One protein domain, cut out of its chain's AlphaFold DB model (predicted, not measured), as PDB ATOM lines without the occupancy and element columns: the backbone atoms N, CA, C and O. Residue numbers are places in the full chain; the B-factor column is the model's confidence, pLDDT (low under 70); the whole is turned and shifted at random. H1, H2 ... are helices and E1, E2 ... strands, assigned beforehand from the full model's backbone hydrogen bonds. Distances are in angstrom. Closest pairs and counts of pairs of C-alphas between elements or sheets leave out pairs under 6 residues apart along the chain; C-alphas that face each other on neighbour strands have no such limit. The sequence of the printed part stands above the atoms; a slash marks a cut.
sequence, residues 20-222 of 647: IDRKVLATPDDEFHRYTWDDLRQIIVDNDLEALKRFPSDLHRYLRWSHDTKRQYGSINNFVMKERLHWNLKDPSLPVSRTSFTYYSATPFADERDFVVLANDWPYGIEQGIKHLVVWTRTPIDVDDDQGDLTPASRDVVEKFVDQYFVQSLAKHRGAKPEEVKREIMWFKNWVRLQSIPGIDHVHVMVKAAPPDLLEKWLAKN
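AT A GLANCE: This is residues 20 to 222 of the 647 residues of an uncharacterized protein of Rachicladosporium antarcticum (UniProt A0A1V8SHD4). A strongly twisted sheet of four strands runs through the middle, with the long helix H5 and the shorter H7 packed on one face and H2 over E4 and E3. Farther out, away from the sheet, H1 and H3 meet near their ends as a corner, and H4 turns from H3 back to the sheet's E1 edge. The printed part has 203 residues with seven named helices and four named strands, in the order H1 H2 H3 H4 E1 E2 H5 H6 E3 E4 H7; the sheet is E1 E2 E4 E3, antiparallel, and the class is mixed. It is compact, with a radius of gyration of the C-alphas of 17.2 A and spans of 48 by 44 by 37 A.

HOW THE PARTS SIT: H1, residues 20 to 25, touches residues 56 to 60 of H3, residues 56 to 73, about perpendicular at 79 degrees; their closest C-alphas, Leu 25 and Pro 56, are 5.4 A apart. H4, residues 76 to 85, touches H3 only at the corner, closest at C-alphas 73 and 79, 5.8 A. The sheet runs E1, residues 115 to 119, E2, 130 to 137, E4, 201 to 208, and E3, 185 to 188. Hairpin E1 and E2 has N 118 and O 134 within hydrogen-bond range at 2.8 A; E2 and E4 have N 133 and O 205 at 2.8 A; hairpin E3 and E4 has N 206 and O 186 at 2.7 A. H4 only grazes the sheet with residues 84 to 85. H2, residues 37 to 45, is on the sheet at a height of 9.3 A, over E4 and E3. H5, residues 152 to 174, and H7, residues 212 to 222, are on the same face, at heights of 9.2 A and 9.1 A; H5 and the sheet form two layers, a helix on one face. H5 and H7 only just touch, with 3 pairs of C-alphas within 8 A, the closest being Leu 170 and Leu 214 at 7.5 A. H6, residues 178 to 184, touches H5, closest at C-alphas 178 and 171, 5.1 A, and only grazes the sheet. E2, H5 H6, E3 form a split strand-helix-strand unit, two strands running the same way with E4 between them and a right-handed crossover. Every O i to N i+4 pair is within range in H1, H2 and H3; the others have 5 of 6 in H4, 17 of 19 in H5, 5 of 7 in H7 and 1 of 3 in H6, which has 2 of 4 O i to N i+3 pairs.

IN THESE COORDINATES: H1 begins at C-alpha 20, (-39.216, -56.039, 14.317). H3 is 25.2 A long, E2 22.7 A and E4 23.6 A. H5, 30.6 A, begins at C-alpha 152, (-45.303, -29.709, 27.462), and has a kink of 27 degrees near residue 162. H7, 16.4 A, ends at C-alpha 222, (-30.038, -25.859, 2.110).

THE WHOLE: The C-alphas of Ser 93 and Gly 175, the two farthest apart, are 49.7 A apart. The printed part has no cut. The links H1 to H2, H4 to E1, E2 to H5 and E3 to E4 are long. The mean pLDDT of the printed part is 86.7, and residues 145 to 148, 192 to 196 and 220 to 222 are under 70.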
ATOM      1  N   ILE A  20     -38.319 -56.674  15.276       80.88
ATOM      2  CA  ILE A  20     -39.216 -56.039  14.317       80.88
ATOM      3  C   ILE A  20     -38.490 -55.772  12.996       80.88
ATOM      4  O   ILE A  20     -39.037 -56.100  11.949       80.88
ATOM      5  N   ASP A  21     -37.250 -55.273  13.025       83.12
ATOM      6  CA  ASP A  21     -36.470 -55.042  11.798       83.12
ATOM      7  C   ASP A  21     -36.268 -56.343  11.019       83.12
ATOM      8  O   ASP A  21     -36.453 -56.383   9.806       83.12
ATOM      9  N   ARG A  22     -35.976 -57.443  11.726       85.62
ATOM     10  CA  ARG A  22     -35.852 -58.776  11.115       85.62
ATOM     11  C   ARG A  22     -37.158 -59.246  10.481       85.62
ATOM     12  O   ARG A  22     -37.125 -59.858   9.420       85.62
ATOM     13  N   LYS A  23     -38.298 -58.953  11.114       87.19
ATOM     14  CA  LYS A  23     -39.617 -59.270  10.556       87.19
ATOM     15  C   LYS A  23     -39.887 -58.463   9.285       87.19
ATOM     16  O   LYS A  23     -40.346 -59.042   8.306       87.19
ATOM     17  N   VAL A  24     -39.575 -57.166   9.282       87.25
ATOM     18  CA  VAL A  24     -39.744 -56.300   8.102       87.25
ATOM     19  C   VAL A  24     -38.854 -56.774   6.953       87.25
ATOM     20  O   VAL A  24     -39.353 -56.941   5.851       87.25
ATOM     21  N   LEU A  25     -37.577 -57.079   7.210       87.00
ATOM     22  CA  LEU A  25     -36.656 -57.609   6.192       87.00
ATOM     23  C   LEU A  25     -37.114 -58.950   5.597       87.00
ATOM     24  O   LEU A  25     -36.804 -59.244   4.450       87.00
ATOM     25  N   ALA A  26     -37.846 -59.759   6.369       87.00
ATOM     26  CA  ALA A  26     -38.410 -61.027   5.910       87.00
ATOM     27  C   ALA A  26     -39.766 -60.880   5.192       87.00
ATOM     28  O   ALA A  26     -40.297 -61.879   4.710       87.00
ATOM     29  N   THR A  27     -40.345 -59.676   5.153       89.12
ATOM     30  CA  THR A  27     -41.640 -59.409   4.511       89.12
ATOM     31  C   THR A  27     -41.407 -58.986   3.055       89.12
ATOM     32  O   THR A  27     -40.664 -58.029   2.833       89.12
ATOM     33  N   PRO A  28     -42.019 -59.654   2.061       87.94
ATOM     34  CA  PRO A  28     -42.021 -59.188   0.675       87.94
ATOM     35  C   PRO A  28     -42.634 -57.786   0.527       87.94
ATOM     36  O   PRO A  28     -43.564 -57.424   1.245       87.94
ATOM     37  N   ASP A  29     -42.130 -56.994  -0.424       85.94
ATOM     38  CA  ASP A  29     -42.593 -55.614  -0.653       85.94
ATOM     39  C   ASP A  29     -44.102 -55.532  -0.959       85.94
ATOM     40  O   ASP A  29     -44.767 -54.581  -0.551       85.94
ATOM     41  N   ASP A  30     -44.655 -56.521  -1.663       89.12
ATOM     42  CA  ASP A  30     -46.075 -56.614  -2.019       89.12
ATOM     43  C   ASP A  30     -46.980 -57.007  -0.842       89.12
ATOM     44  O   ASP A  30     -48.183 -56.737  -0.876       89.12
ATOM     45  N   GLU A  31     -46.411 -57.579   0.221       89.44
ATOM     46  CA  GLU A  31     -47.115 -57.903   1.466       89.44
ATOM     47  C   GLU A  31     -47.034 -56.775   2.510       89.44
ATOM     48  O   GLU A  31     -47.735 -56.812   3.526       89.44
ATOM     49  N   PHE A  32     -46.201 -55.753   2.287       90.38
ATOM     50  CA  PHE A  32     -46.051 -54.640   3.220       90.38
ATOM     51  C   PHE A  32     -47.160 -53.594   3.046       90.38
ATOM     52  O   PHE A  32     -47.250 -52.901   2.029       90.38
ATOM     53  N   HIS A  33     -47.972 -53.411   4.091       89.94
ATOM     54  CA  HIS A  33     -48.965 -52.336   4.153       89.94
ATOM     55  C   HIS A  33     -48.280 -50.980   4.337       89.94
ATOM     56  O   HIS A  33     -47.672 -50.718   5.376       89.94
ATOM     57  N   ARG A  34     -48.391 -50.106   3.332       92.06
ATOM     58  CA  ARG A  34     -47.920 -48.724   3.450       92.06
ATOM     59  C   ARG A  34     -48.824 -47.943   4.395       92.06
ATOM     60  O   ARG A  34     -50.041 -48.003   4.259       92.06
ATOM     61  N   TYR A  35     -48.231 -47.167   5.297       93.38
ATOM     62  CA  TYR A  35     -48.989 -46.339   6.231       93.38
ATOM     63  C   TYR A  35     -49.773 -45.274   5.469       93.38
ATOM     64  O   TYR A  35     -49.193 -44.427   4.777       93.38
ATOM     65  N   THR A  36     -51.090 -45.326   5.619       94.88
ATOM     66  CA  THR A  36     -52.000 -44.285   5.151       94.88
ATOM     67  C   THR A  36     -51.908 -43.055   6.052       94.88
ATOM     68  O   THR A  36     -51.361 -43.111   7.160       94.88
ATOM     69  N   TRP A  37     -52.478 -41.932   5.616       94.50
ATOM     70  CA  TRP A  37     -52.590 -40.746   6.472       94.50
ATOM     71  C   TRP A  37     -53.261 -41.037   7.827       94.50
ATOM     72  O   TRP A  37     -52.826 -40.515   8.854       94.50
ATOM     73  N   ASP A  38     -54.292 -41.887   7.841       93.94
ATOM     74  CA  ASP A  38     -55.025 -42.227   9.063       93.94
ATOM     75  C   ASP A  38     -54.216 -43.162   9.974       93.94
ATOM     76  O   ASP A  38     -54.213 -42.960  11.190       93.94
ATOM     77  N   ASP A  39     -53.453 -44.107   9.404       93.94
ATOM     78  CA  ASP A  39     -52.521 -44.945  10.170       93.94
ATOM     79  C   ASP A  39     -51.473 -44.078  10.884       93.94
ATOM     80  O   ASP A  39     -51.258 -44.216  12.088       93.94
ATOM     81  N   LEU A  40     -50.853 -43.139  10.157       93.25
ATOM     82  CA  LEU A  40     -49.862 -42.215  10.720       93.25
ATOM     83  C   LEU A  40     -50.465 -41.344  11.821       93.25
ATOM     84  O   LEU A  40     -49.844 -41.154  12.866       93.25
ATOM     85  N   ARG A  41     -51.681 -40.831  11.607       92.44
ATOM     86  CA  ARG A  41     -52.393 -40.028  12.604       92.44
ATOM     87  C   ARG A  41     -52.622 -40.820  13.885       92.44
ATOM     88  O   ARG A  41     -52.372 -40.287  14.963       92.44
ATOM     89  N   GLN A  42     -53.085 -42.063  13.770       93.06
ATOM     90  CA  GLN A  42     -53.336 -42.922  14.924       93.06
ATOM     91  C   GLN A  42     -52.035 -43.213  15.680       93.06
ATOM     92  O   GLN A  42     -51.976 -43.000  16.886       93.06
ATOM     93  N   ILE A  43     -50.968 -43.581  14.963       91.25
ATOM     94  CA  ILE A  43     -49.644 -43.852  15.543       91.25
ATOM     95  C   ILE A  43     -49.100 -42.640  16.316       91.25
ATOM     96  O   ILE A  43     -48.604 -42.788  17.433       91.25
ATOM     97  N   ILE A  44     -49.198 -41.436  15.742       88.88
ATOM     98  CA  ILE A  44     -48.705 -40.205  16.377       88.88
ATOM     99  C   ILE A  44     -49.551 -39.840  17.605       88.88
ATOM    100  O   ILE A  44     -48.995 -39.440  18.626       88.88
ATOM    101  N   VAL A  45     -50.881 -39.988  17.529       87.69
ATOM    102  CA  VAL A  45     -51.792 -39.713  18.656       87.69
ATOM    103  C   VAL A  45     -51.566 -40.686  19.812       87.69
ATOM    104  O   VAL A  45     -51.536 -40.256  20.963       87.69
ATOM    105  N   ASP A  46     -51.357 -41.966  19.509       87.88
ATOM    106  CA  ASP A  46     -51.076 -43.002  20.508       87.88
ATOM    107  C   ASP A  46     -49.633 -42.935  21.038       87.88
ATOM    108  O   ASP A  46     -49.281 -43.660  21.969       87.88
ATOM    109  N   ASN A  47     -48.802 -42.051  20.467       83.12
ATOM    110  CA  ASN A  47     -47.370 -41.922  20.738       83.12
ATOM    111  C   ASN A  47     -46.604 -43.248  20.524       83.12
ATOM    112  O   ASN A  47     -45.572 -43.482  21.149       83.12
ATOM    113  N   ASP A  48     -47.088 -44.123  19.632       86.81
ATOM    114  CA  ASP A  48     -46.491 -45.433  19.324       86.81
ATOM    115  C   ASP A  48     -45.491 -45.329  18.161       86.81
ATOM    116  O   ASP A  48     -45.574 -46.019  17.143       86.81
ATOM    117  N   LEU A  49     -44.523 -44.418  18.280       86.25
ATOM    118  CA  LEU A  49     -43.568 -44.130  17.200       86.25
ATOM    119  C   LEU A  49     -42.702 -45.346  16.822       86.25
ATOM    120  O   LEU A  49     -42.153 -45.404  15.720       86.25
ATOM    121  N   GLU A  50     -42.614 -46.350  17.699       83.44
ATOM    122  CA  GLU A  50     -41.953 -47.627  17.420       83.44
ATOM    123  C   GLU A  50     -42.659 -48.439  16.336       83.44
ATOM    124  O   GLU A  50     -42.013 -49.295  15.727       83.44
ATOM    125  N   ALA A  51     -43.935 -48.174  16.055       86.81
ATOM    126  CA  ALA A  51     -44.682 -48.820  14.986       86.81
ATOM    127  C   ALA A  51     -44.250 -48.359  13.589       86.81
ATOM    128  O   ALA A  51     -44.472 -49.100  12.632       86.81
ATOM    129  N   LEU A  52     -43.612 -47.189  13.446       88.81
ATOM    130  CA  LEU A  52     -43.189 -46.654  12.149       88.81
ATOM    131  C   LEU A  52     -42.013 -47.457  11.579       88.81
ATOM    132  O   LEU A  52     -40.924 -47.516  12.159       88.81
ATOM    133  N   LYS A  53     -42.225 -48.081  10.415       88.69
ATOM    134  CA  LYS A  53     -41.214 -48.880   9.705       88.69
ATOM    135  C   LYS A  53     -40.955 -48.359   8.306       88.69
ATOM    136  O   LYS A  53     -41.781 -47.680   7.702       88.69
ATOM    137  N   ARG A  54     -39.769 -48.668   7.792       88.81
ATOM    138  CA  ARG A  54     -39.438 -48.448   6.383       88.81
ATOM    139  C   ARG A  54     -40.039 -49.561   5.542       88.81
ATOM    140  O   ARG A  54     -40.254 -50.665   6.039       88.81
ATOM    141  N   PHE A  55     -40.277 -49.254   4.275       88.75
ATOM    142  CA  PHE A  55     -40.628 -50.261   3.285       88.75
ATOM    143  C   PHE A  55     -39.507 -51.325   3.212       88.75
ATOM    144  O   PHE A  55     -38.342 -50.947   3.384       88.75
ATOM    145  N   PRO A  56     -39.792 -52.628   3.015       87.69
ATOM    146  CA  PRO A  56     -38.781 -53.675   3.181       87.69
ATOM    147  C   PRO A  56     -37.547 -53.490   2.290       87.69
ATOM    148  O   PRO A  56     -36.418 -53.549   2.788       87.69
ATOM    149  N   SER A  57     -37.716 -53.191   1.003       86.50
ATOM    150  CA  SER A  57     -36.590 -52.879   0.108       86.50
ATOM    151  C   SER A  57     -35.831 -51.601   0.485       86.50
ATOM    152  O   SER A  57     -34.601 -51.568   0.392       86.50
ATOM    153  N   ASP A  58     -36.517 -50.575   0.992       86.00
ATOM    154  CA  ASP A  58     -35.866 -49.356   1.487       86.00
ATOM    155  C   ASP A  58     -35.077 -49.621   2.775       86.00
ATOM    156  O   ASP A  58     -34.005 -49.049   2.964       86.00
ATOM    157  N   LEU A  59     -35.539 -50.537   3.635       86.88
ATOM    158  CA  LEU A  59     -34.786 -50.977   4.810       86.88
ATOM    159  C   LEU A  59     -33.496 -51.707   4.406       86.88
ATOM    160  O   LEU A  59     -32.446 -51.440   4.990       86.88
ATOM    161  N   HIS A  60     -33.537 -52.563   3.380       84.12
ATOM    162  CA  HIS A  60     -32.329 -53.197   2.834       84.12
ATOM    163  C   HIS A  60     -31.329 -52.155   2.311       84.12
ATOM    164  O   HIS A  60     -30.145 -52.191   2.656       84.12
ATOM    165  N   ARG A  61     -31.806 -51.188   1.515       87.56
ATOM    166  CA  ARG A  61     -30.974 -50.097   0.983       87.56
ATOM    167  C   ARG A  61     -30.399 -49.227   2.098       87.56
ATOM    168  O   ARG A  61     -29.219 -48.891   2.046       87.56
ATOM    169  N   TYR A  62     -31.196 -48.928   3.123       85.44
ATOM    170  CA  TYR A  62     -30.772 -48.150   4.282       85.44
ATOM    171  C   TYR A  62     -29.665 -48.847   5.073       85.44
ATOM    172  O   TYR A  62     -28.727 -48.184   5.513       85.44
ATOM    173  N   LEU A  63     -29.740 -50.172   5.253       86.38
ATOM    174  CA  LEU A  63     -28.700 -50.935   5.950       86.38
ATOM    175  C   LEU A  63     -27.382 -50.931   5.178       86.38
ATOM    176  O   LEU A  63     -26.335 -50.679   5.776       86.38
ATOM    177  N   ARG A  64     -27.439 -51.130   3.857       85.38
ATOM    178  CA  ARG A  64     -26.258 -51.035   2.990       85.38
ATOM    179  C   ARG A  64     -25.650 -49.635   3.034       85.38
ATOM    180  O   ARG A  64     -24.471 -49.490   3.335       85.38
ATOM    181  N   TRP A  65     -26.470 -48.607   2.825       90.44
ATOM    182  CA  TRP A  65     -26.032 -47.215   2.913       90.44
ATOM    183  C   TRP A  65     -25.425 -46.902   4.282       90.44
ATOM    184  O   TRP A  65     -24.322 -46.381   4.355       90.44
ATOM    185  N   SER A  66     -26.074 -47.308   5.374       86.19
ATOM    186  CA  SER A  66     -25.573 -47.073   6.734       86.19
ATOM    187  C   SER A  66     -24.217 -47.737   6.975       86.19
ATOM    188  O   SER A  66     -23.371 -47.167   7.665       86.19
ATOM    189  N   HIS A  67     -24.002 -48.940   6.440       86.31
ATOM    190  CA  HIS A  67     -22.715 -49.626   6.504       86.31
ATOM    191  C   HIS A  67     -21.629 -48.847   5.751       86.31
ATOM    192  O   HIS A  67     -20.578 -48.540   6.324       86.31
ATOM    193  N   ASP A  68     -21.906 -48.464   4.507       86.12
ATOM    194  CA  ASP A  68     -20.945 -47.774   3.645       86.12
ATOM    195  C   ASP A  68     -20.633 -46.362   4.169       86.12
ATOM    196  O   ASP A  68     -19.466 -45.978   4.285       86.12
ATOM    197  N   THR A  69     -21.652 -45.628   4.620       86.00
ATOM    198  CA  THR A  69     -21.514 -44.306   5.241       86.00
ATOM    199  C   THR A  69     -20.685 -44.366   6.519       86.00
ATOM    200  O   THR A  69     -19.791 -43.543   6.699       86.00
ATOM    201  N   LYS A  70     -20.910 -45.343   7.409       86.50
ATOM    202  CA  LYS A  70     -20.081 -45.489   8.621       86.50
ATOM    203  C   LYS A  70     -18.628 -45.806   8.284       86.50
ATOM    204  O   LYS A  70     -17.735 -45.307   8.959       86.50
ATOM    205  N   ARG A  71     -18.377 -46.595   7.238       85.69
ATOM    206  CA  ARG A  71     -17.016 -46.898   6.776       85.69
ATOM    207  C   ARG A  71     -16.314 -45.664   6.201       85.69
ATOM    208  O   ARG A  71     -15.123 -45.497   6.441       85.69
ATOM    209  N   GLN A  72     -17.032 -44.823   5.460       87.25
ATOM    210  CA  GLN A  72     -16.469 -43.641   4.802       87.25
ATOM    211  C   GLN A  72     -16.334 -42.430   5.742       87.25
ATOM    212  O   GLN A  72     -15.324 -41.736   5.700       87.25
ATOM    213  N   TYR A  73     -17.329 -42.181   6.595       82.88
ATOM    214  CA  TYR A  73     -17.425 -40.969   7.424       82.88
ATOM    215  C   TYR A  73     -17.185 -41.229   8.919       82.88
ATOM    216  O   TYR A  73     -17.219 -40.305   9.733       82.88
ATOM    217  N   GLY A  74     -16.985 -42.486   9.322       87.38
ATOM    218  CA  GLY A  74     -16.851 -42.912  10.721       87.38
ATOM    219  C   GLY A  74     -18.188 -43.014  11.467       87.38
ATOM    220  O   GLY A  74     -18.385 -43.925  12.270       87.38
ATOM    221  N   SER A  75     -19.145 -42.125  11.190       86.25
ATOM    222  CA  SER A  75     -20.503 -42.178  11.741       86.25
ATOM    223  C   SER A  75     -21.524 -41.554  10.788       86.25
ATOM    224  O   SER A  75     -21.172 -40.768   9.909       86.25
ATOM    225  N   ILE A  76     -22.810 -41.876  10.973       86.31
ATOM    226  CA  ILE A  76     -23.884 -41.240  10.195       86.31
ATOM    227  C   ILE A  76     -24.027 -39.762  10.597       86.31
ATOM    228  O   ILE A  76     -24.281 -38.925   9.741       86.31
ATOM    229  N   ASN A  77     -23.779 -39.415  11.866       87.44
ATOM    230  CA  ASN A  77     -23.725 -38.022  12.312       87.44
ATOM    231  C   ASN A  77     -22.693 -37.212  11.528       87.44
ATOM    232  O   ASN A  77     -23.014 -36.126  11.068       87.44
ATOM    233  N   ASN A  78     -21.486 -37.748  11.333       85.44
ATOM    234  CA  ASN A  78     -20.442 -37.063  10.571       85.44
ATOM    235  C   ASN A  78     -20.865 -36.846   9.116       85.44
ATOM    236  O   ASN A  78     -20.621 -35.777   8.572       85.44
ATOM    237  N   PHE A  79     -21.536 -37.829   8.508       87.56
ATOM    238  CA  PHE A  79     -22.130 -37.666   7.182       87.56
ATOM    239  C   PHE A  79     -23.189 -36.561   7.168       87.56
ATOM    240  O   PHE A  79     -23.105 -35.663   6.345       87.56
ATOM    241  N   VAL A  80     -24.154 -36.578   8.091       85.31
ATOM    242  CA  VAL A  80     -25.214 -35.556   8.146       85.31
ATOM    243  C   VAL A  80     -24.616 -34.165   8.366       85.31
ATOM    244  O   VAL A  80     -24.998 -33.216   7.694       85.31
ATOM    245  N   MET A  81     -23.635 -34.038   9.254       84.00
ATOM    246  CA  MET A  81     -22.932 -32.781   9.488       84.00
ATOM    247  C   MET A  81     -22.187 -32.291   8.244       84.00
ATOM    248  O   MET A  81     -22.285 -31.115   7.910       84.00
ATOM    249  N   LYS A  82     -21.480 -33.188   7.546       78.31
ATOM    250  CA  LYS A  82     -20.617 -32.837   6.413       78.31
ATOM    251  C   LYS A  82     -21.359 -32.658   5.086       78.31
ATOM    252  O   LYS A  82     -20.958 -31.808   4.307       78.31
ATOM    253  N   GLU A  83     -22.390 -33.457   4.825       80.00
ATOM    254  CA  GLU A  83     -23.028 -33.611   3.502       80.00
ATOM    255  C   GLU A  83     -24.498 -33.154   3.476       80.00
ATOM    256  O   GLU A  83     -25.160 -33.235   2.438       80.00
ATOM    257  N   ARG A  84     -25.066 -32.776   4.631       81.62
ATOM    258  CA  ARG A  84     -26.467 -32.331   4.729       81.62
ATOM    259  C   ARG A  84     -26.623 -30.993   5.432       81.62
ATOM    260  O   ARG A  84     -27.290 -30.128   4.887       81.62
ATOM    261  N   LEU A  85     -26.078 -30.839   6.638       82.69
ATOM    262  CA  LEU A  85     -26.312 -29.652   7.467       82.69
ATOM    263  C   LEU A  85     -25.243 -28.575   7.296       82.69
ATOM    264  O   LEU A  85     -25.561 -27.401   7.438       82.69
ATOM    265  N   HIS A  86     -23.991 -28.959   7.032       79.19
ATOM    266  CA  HIS A  86     -22.850 -28.041   6.925       79.19
ATOM    267  C   HIS A  86     -22.721 -27.101   8.141       79.19
ATOM    268  O   HIS A  86     -22.379 -25.928   8.023       79.19
ATOM    269  N   TRP A  87     -23.057 -27.599   9.335       79.75
ATOM    270  CA  TRP A  87     -22.973 -26.834  10.580       79.75
ATOM    271  C   TRP A  87     -21.611 -27.015  11.249       79.75
ATOM    272  O   TRP A  87     -21.049 -28.107  11.258       79.75
ATOM    273  N   ASN A  88     -21.116 -25.957  11.885       73.81
ATOM    274  CA  ASN A  88     -19.852 -26.004  12.610       73.81
ATOM    275  C   ASN A  88     -20.064 -26.424  14.068       73.81
ATOM    276  O   ASN A  88     -21.007 -25.987  14.736       73.81
ATOM    277  N   LEU A  89     -19.174 -27.288  14.558       75.31
ATOM    278  CA  LEU A  89     -19.103 -27.654  15.970       75.31
ATOM    279  C   LEU A  89     -18.272 -26.602  16.713       75.31
ATOM    280  O   LEU A  89     -17.263 -26.137  16.196       75.31
ATOM    281  N   LYS A  90     -18.653 -26.277  17.952       78.06
ATOM    282  CA  LYS A  90     -17.854 -25.448  18.872       78.06
ATOM    283  C   LYS A  90     -16.454 -26.017  19.098       78.06
ATOM    284  O   LYS A  90     -15.518 -25.260  19.304       78.06
ATOM    285  N   ASP A  91     -16.349 -27.343  19.101       77.44
ATOM    286  CA  ASP A  91     -15.102 -28.087  19.224       77.44
ATOM    287  C   ASP A  91     -15.173 -29.306  18.282       77.44
ATOM    288  O   ASP A  91     -15.883 -30.272  18.588       77.44
ATOM    289  N   PRO A  92     -14.491 -29.264  17.124       76.00
ATOM    290  CA  PRO A  92     -14.472 -30.358  16.152       76.00
ATOM    291  C   PRO A  92     -13.802 -31.642  16.659       76.00
ATOM    292  O   PRO A  92     -14.006 -32.705  16.071       76.00
ATOM    293  N   SER A  93     -13.007 -31.569  17.733       76.06
ATOM    294  CA  SER A  93     -12.338 -32.737  18.318       76.06
ATOM    295  C   SER A  93     -13.283 -33.605  19.158       76.06
ATOM    296  O   SER A  93     -12.982 -34.771  19.439       76.06
ATOM    297  N   LEU A  94     -14.443 -33.060  19.543       78.31
ATOM    298  CA  LEU A  94     -15.439 -33.742  20.360       78.31
ATOM    299  C   LEU A  94     -16.552 -34.376  19.509       78.31
ATOM    300  O   LEU A  94     -16.957 -33.826  18.484       78.31
ATOM    301  N   PRO A  95     -17.121 -35.517  19.948       81.38
ATOM    302  CA  PRO A  95     -18.290 -36.097  19.299       81.38
ATOM    303  C   PRO A  95     -19.475 -35.124  19.255       81.38
ATOM    304  O   PRO A  95     -19.720 -34.371  20.200       81.38
ATOM    305  N   VAL A  96     -20.259 -35.202  18.178       83.50
ATOM    306  CA  VAL A  96     -21.476 -34.396  18.005       83.50
ATOM    307  C   VAL A  96     -22.450 -34.645  19.158       83.50
ATOM    308  O   VAL A  96     -22.840 -35.780  19.436       83.50
ATOM    309  N   SER A  97     -22.874 -33.566  19.808       85.81
ATOM    310  CA  SER A  97     -23.811 -33.576  20.924       85.81
ATOM    311  C   SER A  97     -24.719 -32.347  20.883       85.81
ATOM    312  O   SER A  97     -24.457 -31.380  20.169       85.81
ATOM    313  N   ARG A  98     -25.763 -32.345  21.719       83.38
ATOM    314  CA  ARG A  98     -26.740 -31.247  21.772       83.38
ATOM    315  C   ARG A  98     -26.104 -29.902  22.148       83.38
ATOM    316  O   ARG A  98     -26.627 -28.859  21.791       83.38
ATOM    317  N   THR A  99     -24.970 -29.900  22.849       83.19
ATOM    318  CA  THR A  99     -24.265 -28.669  23.244       83.19
ATOM    319  C   THR A  99     -23.207 -28.227  22.234       83.19
ATOM    320  O   THR A  99     -22.623 -27.149  22.401       83.19
ATOM    321  N   SER A 100     -22.982 -29.020  21.182       83.94
ATOM    322  CA  SER A 100     -21.899 -28.817  20.223       83.94
ATOM    323  C   SER A 100     -22.116 -27.633  19.283       83.94
ATOM    324  O   SER A 100     -21.167 -27.248  18.617       83.94
ATOM    325  N   PHE A 101     -23.301 -27.018  19.237       85.31
ATOM    326  CA  PHE A 101     -23.619 -25.946  18.284       85.31
ATOM    327  C   PHE A 101     -23.729 -24.575  18.952       85.31
ATOM    328  O   PHE A 101     -24.221 -24.450  20.079       85.31
ATOM    329  N   THR A 102     -23.264 -23.534  18.261       84.19
ATOM    330  CA  THR A 102     -23.653 -22.146  18.541       84.19
ATOM    331  C   THR A 102     -25.011 -21.872  17.901       84.19
ATOM    332  O   THR A 102     -25.299 -22.360  16.808       84.19
ATOM    333  N   TYR A 103     -25.856 -21.124  18.603       85.19
ATOM    334  CA  TYR A 103     -27.188 -20.752  18.140       85.19
ATOM    335  C   TYR A 103     -27.487 -19.300  18.521       85.19
ATOM    336  O   TYR A 103     -26.966 -18.797  19.523       85.19
ATOM    337  N   TYR A 104     -28.305 -18.633  17.715       82.06
ATOM    338  CA  TYR A 104     -28.659 -17.221  17.862       82.06
ATOM    339  C   TYR A 104     -29.837 -17.011  18.815       82.06
ATOM    340  O   TYR A 104     -29.901 -15.992  19.506       82.06
ATOM    341  N   SER A 105     -30.737 -17.989  18.909       89.06
ATOM    342  CA  SER A 105     -31.866 -17.982  19.829       89.06
ATOM    343  C   SER A 105     -31.850 -19.191  20.755       89.06
ATOM    344  O   SER A 105     -31.742 -20.342  20.337       89.06
ATOM    345  N   ALA A 106     -32.048 -18.920  22.045       90.69
ATOM    346  CA  ALA A 106     -32.269 -19.957  23.047       90.69
ATOM    347  C   ALA A 106     -33.646 -20.637  22.918       90.69
ATOM    348  O   ALA A 106     -33.889 -21.637  23.583       90.69
ATOM    349  N   THR A 107     -34.553 -20.104  22.090       92.50
ATOM    350  CA  THR A 107     -35.844 -20.737  21.788       92.50
ATOM    351  C   THR A 107     -35.730 -21.513  20.473       92.50
ATOM    352  O   THR A 107     -35.460 -20.884  19.445       92.50
ATOM    353  N   PRO A 108     -35.950 -22.843  20.464       93.25
ATOM    354  CA  PRO A 108     -35.906 -23.632  19.238       93.25
ATOM    355  C   PRO A 108     -36.805 -23.062  18.144       93.25
ATOM    356  O   PRO A 108     -37.938 -22.662  18.410       93.25
ATOM    357  N   PHE A 109     -36.284 -23.035  16.916       93.69
ATOM    358  CA  PHE A 109     -36.962 -22.547  15.707       93.69
ATOM    359  C   PHE A 109     -37.345 -21.057  15.682       93.69
ATOM    360  O   PHE A 109     -37.978 -20.614  14.724       93.69
ATOM    361  N   ALA A 110     -36.983 -20.271  16.701       87.75
ATOM    362  CA  ALA A 110     -37.329 -18.851  16.748       87.75
ATOM    363  C   ALA A 110     -36.429 -17.979  15.862       87.75
ATOM    364  O   ALA A 110     -36.891 -16.959  15.359       87.75
ATOM    365  N   ASP A 111     -35.162 -18.365  15.683       84.31
ATOM    366  CA  ASP A 111     -34.261 -17.735  14.721       84.31
ATOM    367  C   ASP A 111     -34.073 -18.660  13.531       84.31
ATOM    368  O   ASP A 111     -33.838 -19.865  13.659       84.31
ATOM    369  N   GLU A 112     -34.188 -18.079  12.354       81.62
ATOM    370  CA  GLU A 112     -34.163 -18.829  11.126       81.62
ATOM    371  C   GLU A 112     -32.773 -19.430  10.840       81.62
ATOM    372  O   GLU A 112     -32.684 -20.478  10.201       81.62
ATOM    373  N   ARG A 113     -31.691 -18.836  11.349       79.69
ATOM    374  CA  ARG A 113     -30.314 -19.341  11.186       79.69
ATOM    375  C   ARG A 113     -30.044 -20.611  11.993       79.69
ATOM    376  O   ARG A 113     -29.079 -21.324  11.719       79.69
ATOM    377  N   ASP A 114     -30.894 -20.904  12.973       86.81
ATOM    378  CA  ASP A 114     -30.723 -22.027  13.892       86.81
ATOM    379  C   ASP A 114     -31.417 -23.308  13.419       86.81
ATOM    380  O   ASP A 114     -31.334 -24.325  14.115       86.81
ATOM    381  N   PHE A 115     -32.114 -23.300  12.275       91.44
ATOM    382  CA  PHE A 115     -32.783 -24.493  11.758       91.44
ATOM    383  C   PHE A 115     -32.730 -24.635  10.235       91.44
ATOM    384  O   PHE A 115     -32.641 -23.662   9.489       91.44
ATOM    385  N   VAL A 116     -32.831 -25.883   9.780       88.88
ATOM    386  CA  VAL A 116     -32.865 -26.262   8.361       88.88
ATOM    387  C   VAL A 116     -33.961 -27.305   8.150       88.88
ATOM    388  O   VAL A 116     -34.093 -28.242   8.938       88.88
ATOM    389  N   VAL A 117     -34.743 -27.162   7.081       91.69
ATOM    390  CA  VAL A 117     -35.782 -28.124   6.686       91.69
ATOM    391  C   VAL A 117     -35.277 -28.934   5.497       91.69
ATOM    392  O   VAL A 117     -34.938 -28.361   4.468       91.69
ATOM    393  N   LEU A 118     -35.256 -30.260   5.624       90.56
ATOM    394  CA  LEU A 118     -34.825 -31.191   4.578       90.56
ATOM    395  C   LEU A 118     -35.895 -32.231   4.279       90.56
ATOM    396  O   LEU A 118     -36.683 -32.604   5.147       90.56
ATOM    397  N   ALA A 119     -35.886 -32.763   3.059       90.12
ATOM    398  CA  ALA A 119     -36.575 -34.012   2.781       90.12
ATOM    399  C   ALA A 119     -35.864 -35.142   3.537       90.12
ATOM    400  O   ALA A 119     -34.637 -35.159   3.638       90.12
ATOM    401  N   ASN A 120     -36.620 -36.089   4.088       88.94
ATOM    402  CA  ASN A 120     -36.002 -37.252   4.708       88.94
ATOM    403  C   ASN A 120     -35.411 -38.160   3.621       88.94
ATOM    404  O   ASN A 120     -36.165 -38.707   2.819       88.94
ATOM    405  N   ASP A 121     -34.090 -38.356   3.633       86.94
ATOM    406  CA  ASP A 121     -33.384 -39.270   2.719       86.94
ATOM    407  C   ASP A 121     -33.895 -40.720   2.824       86.94
ATOM    408  O   ASP A 121     -33.817 -41.490   1.867       86.94
ATOM    409  N   TRP A 122     -34.428 -41.098   3.992       88.50
ATOM    410  CA  TRP A 122     -34.874 -42.456   4.304       88.50
ATOM    411  C   TRP A 122     -36.271 -42.461   4.937       88.50
ATOM    412  O   TRP A 122     -36.393 -42.764   6.138       88.50
ATOM    413  N   PRO A 123     -37.318 -42.126   4.156       89.81
ATOM    414  CA  PRO A 123     -38.679 -41.988   4.658       89.81
ATOM    415  C   PRO A 123     -39.245 -43.323   5.161       89.81
ATOM    416  O   PRO A 123     -38.781 -44.407   4.797       89.81
ATOM    417  N   TYR A 124     -40.269 -43.250   6.013       90.19
ATOM    418  CA  TYR A 124     -41.033 -44.437   6.409       90.19
ATOM    419  C   TYR A 124     -41.825 -45.003   5.221       90.19
ATOM    420  O   TYR A 124     -41.982 -44.343   4.194       90.19
ATOM    421  N   GLY A 125     -42.336 -46.229   5.353       89.12
ATOM    422  CA  GLY A 125     -43.138 -46.912   4.336       89.12
ATOM    423  C   GLY A 125     -44.530 -46.298   4.178       89.12
ATOM    424  O   GLY A 125     -45.521 -46.961   4.446       89.12
ATOM    425  N   ILE A 126     -44.603 -45.027   3.799       92.31
ATOM    426  CA  ILE A 126     -45.824 -44.223   3.680       92.31
ATOM    427  C   ILE A 126     -46.429 -44.318   2.273       92.31
ATOM    428  O   ILE A 126     -45.752 -44.686   1.298       92.31
ATOM    429  N   GLU A 127     -47.722 -44.020   2.163       90.56
ATOM    430  CA  GLU A 127     -48.427 -43.957   0.879       90.56
ATOM    431  C   GLU A 127     -47.938 -42.807  -0.018       90.56
ATOM    432  O   GLU A 127     -47.349 -41.817   0.428       90.56
ATOM    433  N   GLN A 128     -48.190 -42.941  -1.322       84.50
ATOM    434  CA  GLN A 128     -47.869 -41.889  -2.280       84.50
ATOM    435  C   GLN A 128     -48.708 -40.635  -1.996       84.50
ATOM    436  O   GLN A 128     -49.892 -40.719  -1.690       84.50
ATOM    437  N   GLY A 129     -48.087 -39.462  -2.122       86.12
ATOM    438  CA  GLY A 129     -48.732 -38.176  -1.840       86.12
ATOM    439  C   GLY A 129     -48.489 -37.636  -0.429       86.12
ATOM    440  O   GLY A 129     -48.801 -36.473  -0.187       86.12
ATOM    441  N   ILE A 130     -47.875 -38.408   0.474       93.44
ATOM    442  CA  ILE A 130     -47.369 -37.899   1.758       93.44
ATOM    443  C   ILE A 130     -45.886 -37.546   1.609       93.44
ATOM    444  O   ILE A 130     -45.092 -38.346   1.108       93.44
ATOM    445  N   LYS A 131     -45.496 -36.341   2.035       94.56
ATOM    446  CA  LYS A 131     -44.091 -35.916   2.100       94.56
ATOM    447  C   LYS A 131     -43.582 -36.005   3.530       94.56
ATOM    448  O   LYS A 131     -44.238 -35.512   4.442       94.56
ATOM    449  N   HIS A 132     -42.409 -36.615   3.700       94.31
ATOM    450  CA  HIS A 132     -41.726 -36.741   4.986       94.31
ATOM    451  C   HIS A 132     -40.542 -35.781   5.031       94.31
ATOM    452  O   HIS A 132     -39.528 -36.000   4.367       94.31
ATOM    453  N   LEU A 133     -40.689 -34.719   5.811       95.62
ATOM    454  CA  LEU A 133     -39.675 -33.701   6.040       95.62
ATOM    455  C   LEU A 133     -39.033 -33.881   7.414       95.62
ATOM    456  O   LEU A 133     -39.621 -34.467   8.330       95.62
ATOM    457  N   VAL A 134     -37.820 -33.364   7.555       94.38
ATOM    458  CA  VAL A 134     -37.064 -33.309   8.801       94.38
ATOM    459  C   VAL A 134     -36.619 -31.872   9.016       94.38
ATOM    460  O   VAL A 134     -35.927 -31.307   8.174       94.38
ATOM    461  N   VAL A 135     -37.021 -31.285  10.136       95.62
ATOM    462  CA  VAL A 135     -36.573 -29.957  10.551       95.62
ATOM    463  C   VAL A 135     -35.503 -30.135  11.612       95.62
ATOM    464  O   VAL A 135     -35.798 -30.565  12.725       95.62
ATOM    465  N   TRP A 136     -34.264 -29.838  11.247       93.81
ATOM    466  CA  TRP A 136     -33.087 -29.898  12.109       93.81
ATOM    467  C   TRP A 136     -32.914 -28.571  12.827       93.81
ATOM    468  O   TRP A 136     -33.093 -27.533  12.197       93.81
ATOM    469  N   THR A 137     -32.510 -28.576  14.098       93.25
ATOM    470  CA  THR A 137     -32.172 -27.343  14.823       93.25
ATOM    471  C   THR A 137     -30.873 -27.447  15.627       93.25
ATOM    472  O   THR A 137     -30.556 -28.491  16.200       93.25
ATOM    473  N   ARG A 138     -30.110 -26.345  15.652       91.25
ATOM    474  CA  ARG A 138     -28.922 -26.145  16.498       91.25
ATOM    475  C   ARG A 138     -29.299 -25.923  17.961       91.25
ATOM    476  O   ARG A 138     -28.505 -26.240  18.845       91.25
ATOM    477  N   THR A 139     -30.489 -25.381  18.210       93.06
ATOM    478  CA  THR A 139     -30.989 -25.091  19.553       93.06
ATOM    479  C   THR A 139     -31.609 -26.356  20.154       93.06
ATOM    480  O   THR A 139     -32.556 -26.900  19.584       93.06
ATOM    481  N   PRO A 140     -31.118 -26.844  21.306       91.88
ATOM    482  CA  PRO A 140     -31.660 -28.044  21.934       91.88
ATOM    483  C   PRO A 140     -33.148 -27.920  22.272       91.88
ATOM    484  O   PRO A 140     -33.591 -26.900  22.791       91.88
ATOM    485  N   ILE A 141     -33.916 -28.985  22.024       91.94
ATOM    486  CA  ILE A 141     -35.343 -29.056  22.373       91.94
ATOM    487  C   ILE A 141     -35.531 -29.846  23.673       91.94
ATOM    488  O   ILE A 141     -35.316 -31.060  23.685       91.94
ATOM    489  N   ASP A 142     -35.938 -29.205  24.767       89.50
ATOM    490  CA  ASP A 142     -36.048 -29.884  26.067       89.50
ATOM    491  C   ASP A 142     -37.006 -31.085  26.033       89.50
ATOM    492  O   ASP A 142     -38.077 -31.038  25.414       89.50
ATOM    493  N   VAL A 143     -36.613 -32.151  26.732       86.44
ATOM    494  CA  VAL A 143     -37.333 -33.426  26.854       86.44
ATOM    495  C   VAL A 143     -37.477 -33.803  28.327       86.44
ATOM    496  O   VAL A 143     -36.657 -33.387  29.141       86.44
ATOM    497  N   ASP A 144     -38.494 -34.592  28.656       81.69
ATOM    498  CA  ASP A 144     -38.714 -35.116  30.004       81.69
ATOM    499  C   ASP A 144     -37.698 -36.228  30.339       81.69
ATOM    500  O   ASP A 144     -37.398 -37.097  29.508       81.69
ATOM    501  N   ASP A 145     -37.210 -36.229  31.584       67.81
ATOM    502  CA  ASP A 145     -36.088 -37.061  32.054       67.81
ATOM    503  C   ASP A 145     -36.358 -38.581  32.026       67.81
ATOM    504  O   ASP A 145     -35.420 -39.375  31.941       67.81
ATOM    505  N   ASP A 146     -37.625 -39.007  32.068       65.19
ATOM    506  CA  ASP A 146     -37.988 -40.425  32.220       65.19
ATOM    507  C   ASP A 146     -38.095 -41.191  30.888       65.19
ATOM    508  O   ASP A 146     -37.777 -42.381  30.823       65.19
ATOM    509  N   GLN A 147     -38.571 -40.542  29.817       63.66
ATOM    510  CA  GLN A 147     -38.863 -41.202  28.529       63.66
ATOM    511  C   GLN A 147     -38.204 -40.534  27.316       63.66
ATOM    512  O   GLN A 147     -38.165 -41.131  26.236       63.66
ATOM    513  N   GLY A 148     -37.653 -39.325  27.472       69.56
ATOM    514  CA  GLY A 148     -37.102 -38.557  26.357       69.56
ATOM    515  C   GLY A 148     -38.163 -38.060  25.365       69.56
ATOM    516  O   GLY A 148     -37.817 -37.797  24.209       69.56
ATOM    517  N   ASP A 149     -39.431 -37.969  25.796       79.38
ATOM    518  CA  ASP A 149     -40.508 -37.263  25.084       79.38
ATOM    519  C   ASP A 149     -40.389 -35.750  25.332       79.38
ATOM    520  O   ASP A 149     -39.725 -35.313  26.267       79.38
ATOM    521  N   LEU A 150     -40.996 -34.933  24.480       86.00
ATOM    522  CA  LEU A 150     -40.991 -33.481  24.616       86.00
ATOM    523  C   LEU A 150     -41.732 -33.034  25.873       86.00
ATOM    524  O   LEU A 150     -42.883 -33.424  26.081       86.00
ATOM    525  N   THR A 151     -41.122 -32.111  26.623       89.94
ATOM    526  CA  THR A 151     -41.834 -31.415  27.703       89.94
ATOM    527  C   THR A 151     -43.078 -30.709  27.134       89.94
ATOM    528  O   THR A 151     -43.078 -30.311  25.959       89.94
ATOM    529  N   PRO A 152     -44.135 -30.457  27.931       90.69
ATOM    530  CA  PRO A 152     -45.303 -29.709  27.462       90.69
ATOM    531  C   PRO A 152     -44.955 -28.330  26.878       90.69
ATOM    532  O   PRO A 152     -45.572 -27.901  25.906       90.69
ATOM    533  N   ALA A 153     -43.939 -27.661  27.436       91.38
ATOM    534  CA  ALA A 153     -43.456 -26.375  26.941       91.38
ATOM    535  C   ALA A 153     -42.763 -26.515  25.576       91.38
ATOM    536  O   ALA A 153     -43.074 -25.770  24.650       91.38
ATOM    537  N   SER A 154     -41.879 -27.502  25.413       92.81
ATOM    538  CA  SER A 154     -41.206 -27.745  24.132       92.81
ATOM    539  C   SER A 154     -42.175 -28.213  23.051       92.81
ATOM    540  O   SER A 154     -42.024 -27.839  21.890       92.81
ATOM    541  N   ARG A 155     -43.199 -29.001  23.412       93.12
ATOM    542  CA  ARG A 155     -44.263 -29.411  22.485       93.12
ATOM    543  C   ARG A 155     -45.051 -28.205  21.968       93.12
ATOM    544  O   ARG A 155     -45.315 -28.150  20.774       93.12
ATOM    545  N   ASP A 156     -45.359 -27.231  22.825       95.00
ATOM    546  CA  ASP A 156     -45.997 -25.967  22.423       95.00
ATOM    547  C   ASP A 156     -45.093 -25.115  21.512       95.00
ATOM    548  O   ASP A 156     -45.575 -24.545  20.534       95.00
ATOM    549  N   VAL A 157     -43.779 -25.074  21.769       96.06
ATOM    550  CA  VAL A 157     -42.809 -24.389  20.888       96.06
ATOM    551  C   VAL A 157     -42.804 -25.003  19.489       96.06
ATOM    552  O   VAL A 157     -42.910 -24.277  18.500       96.06
ATOM    553  N   VAL A 158     -42.719 -26.334  19.391       95.81
ATOM    554  CA  VAL A 158     -42.707 -27.015  18.089       95.81
ATOM    555  C   VAL A 158     -44.055 -26.872  17.382       95.81
ATOM    556  O   VAL A 158     -44.076 -26.580  16.191       95.81
ATOM    557  N   GLU A 159     -45.174 -27.013  18.099       95.62
ATOM    558  CA  GLU A 159     -46.520 -26.833  17.538       95.62
ATOM    559  C   GLU A 159     -46.687 -25.429  16.944       95.62
ATOM    560  O   GLU A 159     -47.123 -25.292  15.803       95.62
ATOM    561  N   LYS A 160     -46.266 -24.384  17.669       96.00
ATOM    562  CA  LYS A 160     -46.303 -22.997  17.176       96.00
ATOM    563  C   LYS A 160     -45.442 -22.802  15.940       96.00
ATOM    564  O   LYS A 160     -45.887 -22.141  15.003       96.00
ATOM    565  N   PHE A 161     -44.238 -23.370  15.926       96.69
ATOM    566  CA  PHE A 161     -43.376 -23.324  14.751       96.69
ATOM    567  C   PHE A 161     -44.030 -24.023  13.555       96.69
ATOM    568  O   PHE A 161     -44.078 -23.450  12.471       96.69
ATOM    569  N   VAL A 162     -44.585 -25.225  13.739       96.94
ATOM    570  CA  VAL A 162     -45.245 -25.964  12.653       96.94
ATOM    571  C   VAL A 162     -46.470 -25.209  12.137       96.94
ATOM    572  O   VAL A 162     -46.653 -25.093  10.921       96.94
ATOM    573  N   ASP A 163     -47.262 -24.633  13.041       95.50
ATOM    574  CA  ASP A 163     -48.409 -23.803  12.690       95.50
ATOM    575  C   ASP A 163     -47.980 -22.569  11.877       95.50
ATOM    576  O   ASP A 163     -48.567 -22.267  10.839       95.50
ATOM    577  N   GLN A 164     -46.934 -21.863  12.310       93.19
ATOM    578  CA  GLN A 164     -46.446 -20.656  11.637       93.19
ATOM    579  C   GLN A 164     -45.754 -20.951  10.304       93.19
ATOM    580  O   GLN A 164     -46.002 -20.267   9.315       93.19
ATOM    581  N   TYR A 165     -44.900 -21.969  10.262       93.88
ATOM    582  CA  TYR A 165     -44.038 -22.225   9.115       93.88
ATOM    583  C   TYR A 165     -44.735 -23.060   8.038       93.88
ATOM    584  O   TYR A 165     -44.664 -22.721   6.857       93.88
ATOM    585  N   PHE A 166     -45.455 -24.120   8.421       95.75
ATOM    586  CA  PHE A 166     -46.082 -25.051   7.473       95.75
ATOM    587  C   PHE A 166     -47.584 -24.807   7.313       95.75
ATOM    588  O   PHE A 166     -48.064 -24.700   6.186       95.75
ATOM    589  N   VAL A 167     -48.347 -24.698   8.407       96.06
ATOM    590  CA  VAL A 167     -49.819 -24.597   8.321       96.06
ATOM    591  C   VAL A 167     -50.234 -23.270   7.695       96.06
ATOM    592  O   VAL A 167     -51.034 -23.267   6.762       96.06
ATOM    593  N   GLN A 168     -49.680 -22.146   8.151       93.81
ATOM    594  CA  GLN A 168     -50.014 -20.832   7.592       93.81
ATOM    595  C   GLN A 168     -49.592 -20.696   6.129       93.81
ATOM    596  O   GLN A 168     -50.361 -20.169   5.325       93.81
ATOM    597  N   SER A 169     -48.406 -21.189   5.763       92.44
ATOM    598  CA  SER A 169     -47.932 -21.112   4.378       92.44
ATOM    599  C   SER A 169     -48.748 -22.011   3.441       92.44
ATOM    600  O   SER A 169     -49.114 -21.567   2.354       92.44
ATOM    601  N   LEU A 170     -49.154 -23.207   3.887       93.69
ATOM    602  CA  LEU A 170     -50.061 -24.083   3.136       93.69
ATOM    603  C   LEU A 170     -51.476 -23.499   3.027       93.69
ATOM    604  O   LEU A 170     -52.090 -23.569   1.964       93.69
ATOM    605  N   ALA A 171     -51.992 -22.901   4.105       93.38
ATOM    606  CA  ALA A 171     -53.299 -22.245   4.126       93.38
ATOM    607  C   ALA A 171     -53.345 -21.087   3.126       93.38
ATOM    608  O   ALA A 171     -54.250 -21.020   2.296       93.38
ATOM    609  N   LYS A 172     -52.319 -20.226   3.171       91.12
ATOM    610  CA  LYS A 172     -52.141 -19.105   2.246       91.12
ATOM    611  C   LYS A 172     -52.063 -19.596   0.802       91.12
ATOM    612  O   LYS A 172     -52.772 -19.071  -0.047       91.12
ATOM    613  N   HIS A 173     -51.253 -20.622   0.539       91.00
ATOM    614  CA  HIS A 173     -51.094 -21.195  -0.801       91.00
ATOM    615  C   HIS A 173     -52.410 -21.729  -1.377       91.00
ATOM    616  O   HIS A 173     -52.710 -21.517  -2.547       91.00
ATOM    617  N   ARG A 174     -53.235 -22.366  -0.540       89.75
ATOM    618  CA  ARG A 174     -54.512 -22.960  -0.958       89.75
ATOM    619  C   ARG A 174     -55.713 -22.012  -0.894       89.75
ATOM    620  O   ARG A 174     -56.821 -22.447  -1.202       89.75
ATOM    621  N   GLY A 175     -55.535 -20.765  -0.452       91.19
ATOM    622  CA  GLY A 175     -56.654 -19.847  -0.199       91.19
ATOM    623  C   GLY A 175     -57.638 -20.369   0.861       91.19
ATOM    624  O   GLY A 175     -58.837 -20.104   0.788       91.19
ATOM    625  N   ALA A 176     -57.149 -21.156   1.823       91.50
ATOM    626  CA  ALA A 176     -57.943 -21.822   2.855       91.50
ATOM    627  C   ALA A 176     -57.635 -21.255   4.248       91.50
ATOM    628  O   ALA A 176     -56.630 -20.573   4.462       91.50
ATOM    629  N   LYS A 177     -58.486 -21.544   5.237       91.75
ATOM    630  CA  LYS A 177     -58.184 -21.159   6.626       91.75
ATOM    631  C   LYS A 177     -57.151 -22.119   7.235       91.75
ATOM    632  O   LYS A 177     -57.237 -23.319   6.974       91.75
ATOM    633  N   PRO A 178     -56.245 -21.653   8.121       91.31
ATOM    634  CA  PRO A 178     -55.285 -22.524   8.808       91.31
ATOM    635  C   PRO A 178     -55.921 -23.761   9.458       91.31
ATOM    636  O   PRO A 178     -55.409 -24.864   9.312       91.31
ATOM    637  N   GLU A 179     -57.093 -23.609  10.078       91.38
ATOM    638  CA  GLU A 179     -57.832 -24.710  10.721       91.38
ATOM    639  C   GLU A 179     -58.288 -25.815   9.754       91.38
ATOM    640  O   GLU A 179     -58.465 -26.969  10.153       91.38
ATOM    641  N   GLU A 180     -58.499 -25.473   8.481       88.12
ATOM    642  CA  GLU A 180     -58.937 -26.415   7.448       88.12
ATOM    643  C   GLU A 180     -57.759 -27.276   6.983       88.12
ATOM    644  O   GLU A 180     -57.894 -28.496   6.875       88.12
ATOM    645  N   VAL A 181     -56.584 -26.662   6.802       92.38
ATOM    646  CA  VAL A 181     -55.368 -27.353   6.344       92.38
ATOM    647  C   VAL A 181     -54.559 -27.979   7.479       92.38
ATOM    648  O   VAL A 181     -53.761 -28.877   7.227       92.38
ATOM    649  N   LYS A 182     -54.781 -27.592   8.743       91.56
ATOM    650  CA  LYS A 182     -54.074 -28.163   9.907       91.56
ATOM    651  C   LYS A 182     -54.220 -29.685   9.997       91.56
ATOM    652  O   LYS A 182     -53.337 -30.373  10.488       91.56
ATOM    653  N   ARG A 183     -55.314 -30.246   9.465       90.81
ATOM    654  CA  ARG A 183     -55.543 -31.704   9.397       90.81
ATOM    655  C   ARG A 183     -54.644 -32.433   8.393       90.81
ATOM    656  O   ARG A 183     -54.627 -33.665   8.403       90.81
ATOM    657  N   GLU A 184     -53.947 -31.694   7.539       93.19
ATOM    658  CA  GLU A 184     -53.064 -32.178   6.474       93.19
ATOM    659  C   GLU A 184     -51.579 -32.064   6.824       93.19
ATOM    660  O   GLU A 184     -50.724 -32.420   6.013       93.19
ATOM    661  N   ILE A 185     -51.270 -31.592   8.034       95.81
ATOM    662  CA  ILE A 185     -49.917 -31.524   8.568       95.81
ATOM    663  C   ILE A 185     -49.899 -32.263   9.904       95.81
ATOM    664  O   ILE A 185     -50.757 -32.063  10.760       95.81
ATOM    665  N   MET A 186     -48.925 -33.149  10.070       94.75
ATOM    666  CA  MET A 186     -48.661 -33.838  11.330       94.75
ATOM    667  C   MET A 186     -47.178 -33.753  11.624       94.75
ATOM    668  O   MET A 186     -46.366 -33.702  10.703       94.75
ATOM    669  N   TRP A 187     -46.800 -33.767  12.893       95.50
ATOM    670  CA  TRP A 187     -45.396 -33.781  13.263       95.50
ATOM    671  C   TRP A 187     -45.167 -34.637  14.503       95.50
ATOM    672  O   TRP A 187     -46.087 -34.894  15.280       95.50
ATOM    673  N   PHE A 188     -43.936 -35.106  14.665       92.56
ATOM    674  CA  PHE A 188     -43.495 -35.837  15.849       92.56
ATOM    675  C   PHE A 188     -41.982 -35.709  16.025       92.56
ATOM    676  O   PHE A 188     -41.250 -35.388  15.087       92.56
ATOM    677  N   LYS A 189     -41.495 -36.005  17.229       88.56
ATOM    678  CA  LYS A 189     -40.067 -36.154  17.517       88.56
ATOM    679  C   LYS A 189     -39.798 -37.597  17.905       88.56
ATOM    680  O   LYS A 189     -40.431 -38.110  18.820       88.56
ATOM    681  N   ASN A 190     -38.843 -38.239  17.239       81.44
ATOM    682  CA  ASN A 190     -38.396 -39.562  17.660       81.44
ATOM    683  C   ASN A 190     -37.785 -39.478  19.063       81.44
ATOM    684  O   ASN A 190     -36.936 -38.616  19.325       81.44
ATOM    685  N   TRP A 191     -38.188 -40.388  19.952       75.50
ATOM    686  CA  TRP A 191     -37.597 -40.516  21.284       75.50
ATOM    687  C   TRP A 191     -36.096 -40.778  21.186       75.50
ATOM    688  O   TRP A 191     -35.622 -41.346  20.201       75.50
ATOM    689  N   VAL A 192     -35.344 -40.425  22.231       65.62
ATOM    690  CA  VAL A 192     -33.874 -40.561  22.259       65.62
ATOM    691  C   VAL A 192     -33.417 -41.973  21.859       65.62
ATOM    692  O   VAL A 192     -32.463 -42.119  21.102       65.62
ATOM    693  N   ARG A 193     -34.144 -43.017  22.284       64.44
ATOM    694  CA  ARG A 193     -33.833 -44.423  21.957       64.44
ATOM    695  C   ARG A 193     -34.122 -44.839  20.507       64.44
ATOM    696  O   ARG A 193     -33.650 -45.885  20.079       64.44
ATOM    697  N   LEU A 194     -34.910 -44.051  19.775       60.62
ATOM    698  CA  LEU A 194     -35.336 -44.315  18.394       60.62
ATOM    699  C   LEU A 194     -34.620 -43.422  17.373       60.62
ATOM    700  O   LEU A 194     -34.762 -43.625  16.168       60.62
ATOM    701  N   GLN A 195     -33.852 -42.431  17.830       65.56
ATOM    702  CA  GLN A 195     -33.120 -41.528  16.950       65.56
ATOM    703  C   GLN A 195     -31.957 -42.248  16.274       65.56
ATOM    704  O   GLN A 195     -31.052 -42.767  16.924       65.56
ATOM    705  N   SER A 196     -31.944 -42.218  14.941       65.94
ATOM    706  CA  SER A 196     -30.809 -42.715  14.155       65.94
ATOM    707  C   SER A 196     -29.606 -41.762  14.181       65.94
ATOM    708  O   SER A 196     -28.494 -42.200  13.902       65.94
ATOM    709  N   ILE A 197     -29.828 -40.485  14.526       76.38
ATOM    710  CA  ILE A 197     -28.824 -39.409  14.596       76.38
ATOM    711  C   ILE A 197     -28.881 -38.770  15.996       76.38
ATOM    712  O   ILE A 197     -29.480 -37.707  16.169       76.38
ATOM    713  N   PRO A 198     -28.347 -39.436  17.035       76.81
ATOM    714  CA  PRO A 198     -28.347 -38.889  18.388       76.81
ATOM    715  C   PRO A 198     -27.424 -37.667  18.471       76.81
ATOM    716  O   PRO A 198     -26.344 -37.674  17.895       76.81
ATOM    717  N   GLY A 199     -27.815 -36.625  19.205       80.88
ATOM    718  CA  GLY A 199     -26.973 -35.441  19.428       80.88
ATOM    719  C   GLY A 199     -27.258 -34.243  18.516       80.88
ATOM    720  O   GLY A 199     -26.749 -33.167  18.802       80.88
ATOM    721  N   ILE A 200     -28.110 -34.387  17.497       87.88
ATOM    722  CA  ILE A 200     -28.644 -33.261  16.715       87.88
ATOM    723  C   ILE A 200     -30.164 -33.297  16.825       87.88
ATOM    724  O   ILE A 200     -30.797 -34.266  16.394       87.88
ATOM    725  N   ASP A 201     -30.759 -32.270  17.427       90.75
ATOM    726  CA  ASP A 201     -32.204 -32.242  17.609       90.75
ATOM    727  C   ASP A 201     -32.919 -31.953  16.289       90.75
ATOM    728  O   ASP A 201     -32.535 -31.088  15.503       90.75
ATOM    729  N   HIS A 202     -33.973 -32.723  16.043       93.31
ATOM    730  CA  HIS A 202     -34.796 -32.604  14.853       93.31
ATOM    731  C   HIS A 202     -36.225 -33.057  15.133       93.31
ATOM    732  O   HIS A 202     -36.474 -33.845  16.052       93.31
ATOM    733  N   VAL A 203     -37.160 -32.575  14.320       94.38
ATOM    734  CA  VAL A 203     -38.562 -33.004  14.314       94.38
ATOM    735  C   VAL A 203     -38.954 -33.461  12.917       94.38
ATOM    736  O   VAL A 203     -38.464 -32.946  11.914       94.38
ATOM    737  N   HIS A 204     -39.826 -34.455  12.841       95.31
ATOM    738  CA  HIS A 204     -40.364 -34.956  11.586       95.31
ATOM    739  C   HIS A 204     -41.694 -34.283  11.300       95.31
ATOM    740  O   HIS A 204     -42.556 -34.250  12.174       95.31
ATOM    741  N   VAL A 205     -41.871 -33.799  10.073       96.50
ATOM    742  CA  VAL A 205     -43.116 -33.186   9.606       96.50
ATOM    743  C   VAL A 205     -43.634 -33.989   8.417       96.50
ATOM    744  O   VAL A 205     -42.915 -34.228   7.447       96.50
ATOM    745  N   MET A 206     -44.880 -34.434   8.508       96.25
ATOM    746  CA  MET A 206     -45.613 -35.129   7.458       96.25
ATOM    747  C   MET A 206     -46.602 -34.156   6.831       96.25
ATOM    748  O   MET A 206     -47.402 -33.552   7.545       96.25
ATOM    749  N   VAL A 207     -46.570 -34.029   5.506       95.62
ATOM    750  CA  VAL A 207     -47.474 -33.138   4.766       95.62
ATOM    751  C   VAL A 207     -48.244 -33.941   3.728       95.62
ATOM    752  O   VAL A 207     -47.646 -34.581   2.855       95.62
ATOM    753  N   LYS A 208     -49.575 -33.913   3.814       93.75
ATOM    754  CA  LYS A 208     -50.462 -34.555   2.841       93.75
ATOM    755  C   LYS A 208     -50.604 -33.670   1.607       93.75
ATOM    756  O   LYS A 208     -50.941 -32.498   1.724       93.75
ATOM    757  N   ALA A 209     -50.368 -34.240   0.426       89.31
ATOM    758  CA  ALA A 209     -50.499 -33.554  -0.859       89.31
ATOM    759  C   ALA A 209     -49.804 -32.175  -0.868       89.31
ATOM    760  O   ALA A 209     -50.414 -31.153  -1.189       89.31
ATOM    761  N   ALA A 210     -48.529 -32.149  -0.457       87.50
ATOM    762  CA  ALA A 210     -47.725 -30.930  -0.444       87.50
ATOM    763  C   ALA A 210     -47.579 -30.367  -1.874       87.50
ATOM    764  O   ALA A 210     -47.110 -31.106  -2.749       87.50
ATOM    765  N   PRO A 211     -47.949 -29.096  -2.122       90.00
ATOM    766  CA  PRO A 211     -47.713 -28.443  -3.406       90.00
ATOM    767  C   PRO A 211     -46.211 -28.423  -3.741       90.00
ATOM    768  O   PRO A 211     -45.417 -28.099  -2.853       90.00
ATOM    769  N   PRO A 212     -45.792 -28.784  -4.970       84.50
ATOM    770  CA  PRO A 212     -44.374 -28.870  -5.327       84.50
ATOM    771  C   PRO A 212     -43.583 -27.573  -5.111       84.50
ATOM    772  O   PRO A 212     -42.479 -27.623  -4.582       84.50
ATOM    773  N   ASP A 213     -44.165 -26.424  -5.447       82.12
ATOM    774  CA  ASP A 213     -43.550 -25.099  -5.301       82.12
ATOM    775  C   ASP A 213     -43.382 -24.693  -3.829       82.12
ATOM    776  O   ASP A 213     -42.381 -24.098  -3.431       82.12
ATOM    777  N   LEU A 214     -44.354 -25.044  -2.985       85.31
ATOM    778  CA  LEU A 214     -44.271 -24.777  -1.554       85.31
ATOM    779  C   LEU A 214     -43.266 -25.711  -0.867       85.31
ATOM    780  O   LEU A 214     -42.530 -25.285   0.022       85.31
ATOM    781  N   LEU A 215     -43.202 -26.966  -1.314       85.19
ATOM    782  CA  LEU A 215     -42.191 -27.924  -0.881       85.19
ATOM    783  C   LEU A 215     -40.782 -27.416  -1.209       85.19
ATOM    784  O   LEU A 215     -39.914 -27.454  -0.344       85.19
ATOM    785  N   GLU A 216     -40.570 -26.898  -2.416       78.81
ATOM    786  CA  GLU A 216     -39.304 -26.287  -2.822       78.81
ATOM    787  C   GLU A 216     -38.938 -25.095  -1.929       78.81
ATOM    788  O   GLU A 216     -37.829 -25.044  -1.402       78.81
ATOM    789  N   LYS A 217     -39.890 -24.196  -1.648       80.31
ATOM    790  CA  LYS A 217     -39.678 -23.055  -0.738       80.31
ATOM    791  C   LYS A 217     -39.274 -23.478   0.670       80.31
ATOM    792  O   LYS A 217     -38.374 -22.871   1.244       80.31
ATOM    793  N   TRP A 218     -39.906 -24.509   1.229       87.31
ATOM    794  CA  TRP A 218     -39.521 -25.023   2.545       87.31
ATOM    795  C   TRP A 218     -38.107 -25.615   2.540       87.31
ATOM    796  O   TRP A 218     -37.398 -25.478   3.530       87.31
ATOM    797  N   LEU A 219     -37.678 -26.233   1.436       82.81
ATOM    798  CA  LEU A 219     -36.366 -26.881   1.304       82.81
ATOM    799  C   LEU A 219     -35.238 -25.929   0.863       82.81
ATOM    800  O   LEU A 219     -34.062 -26.236   1.060       82.81
ATOM    801  N   ALA A 220     -35.573 -24.763   0.305       60.28
ATOM    802  CA  ALA A 220     -34.657 -23.844  -0.379       60.28
ATOM    803  C   ALA A 220     -33.494 -23.296   0.469       60.28
ATOM    804  O   ALA A 220     -32.558 -22.725  -0.096       60.28
ATOM    805  N   LYS A 221     -33.533 -23.464   1.798       53.31
ATOM    806  CA  LYS A 221     -32.502 -22.983   2.729       53.31
ATOM    807  C   LYS A 221     -31.186 -23.762   2.656       53.31
ATOM    808  O   LYS A 221     -30.158 -23.246   3.076       53.31
ATOM    809  N   ASN A 222     -31.211 -24.985   2.123       45.62
ATOM    810  CA  ASN A 222     -30.038 -25.859   2.110       45.62
ATOM    811  C   ASN A 222     -29.130 -25.702   0.886       45.62
ATOM    812  O   ASN A 222     -28.059 -26.297   0.845       45.62
TER     813      ASN A 222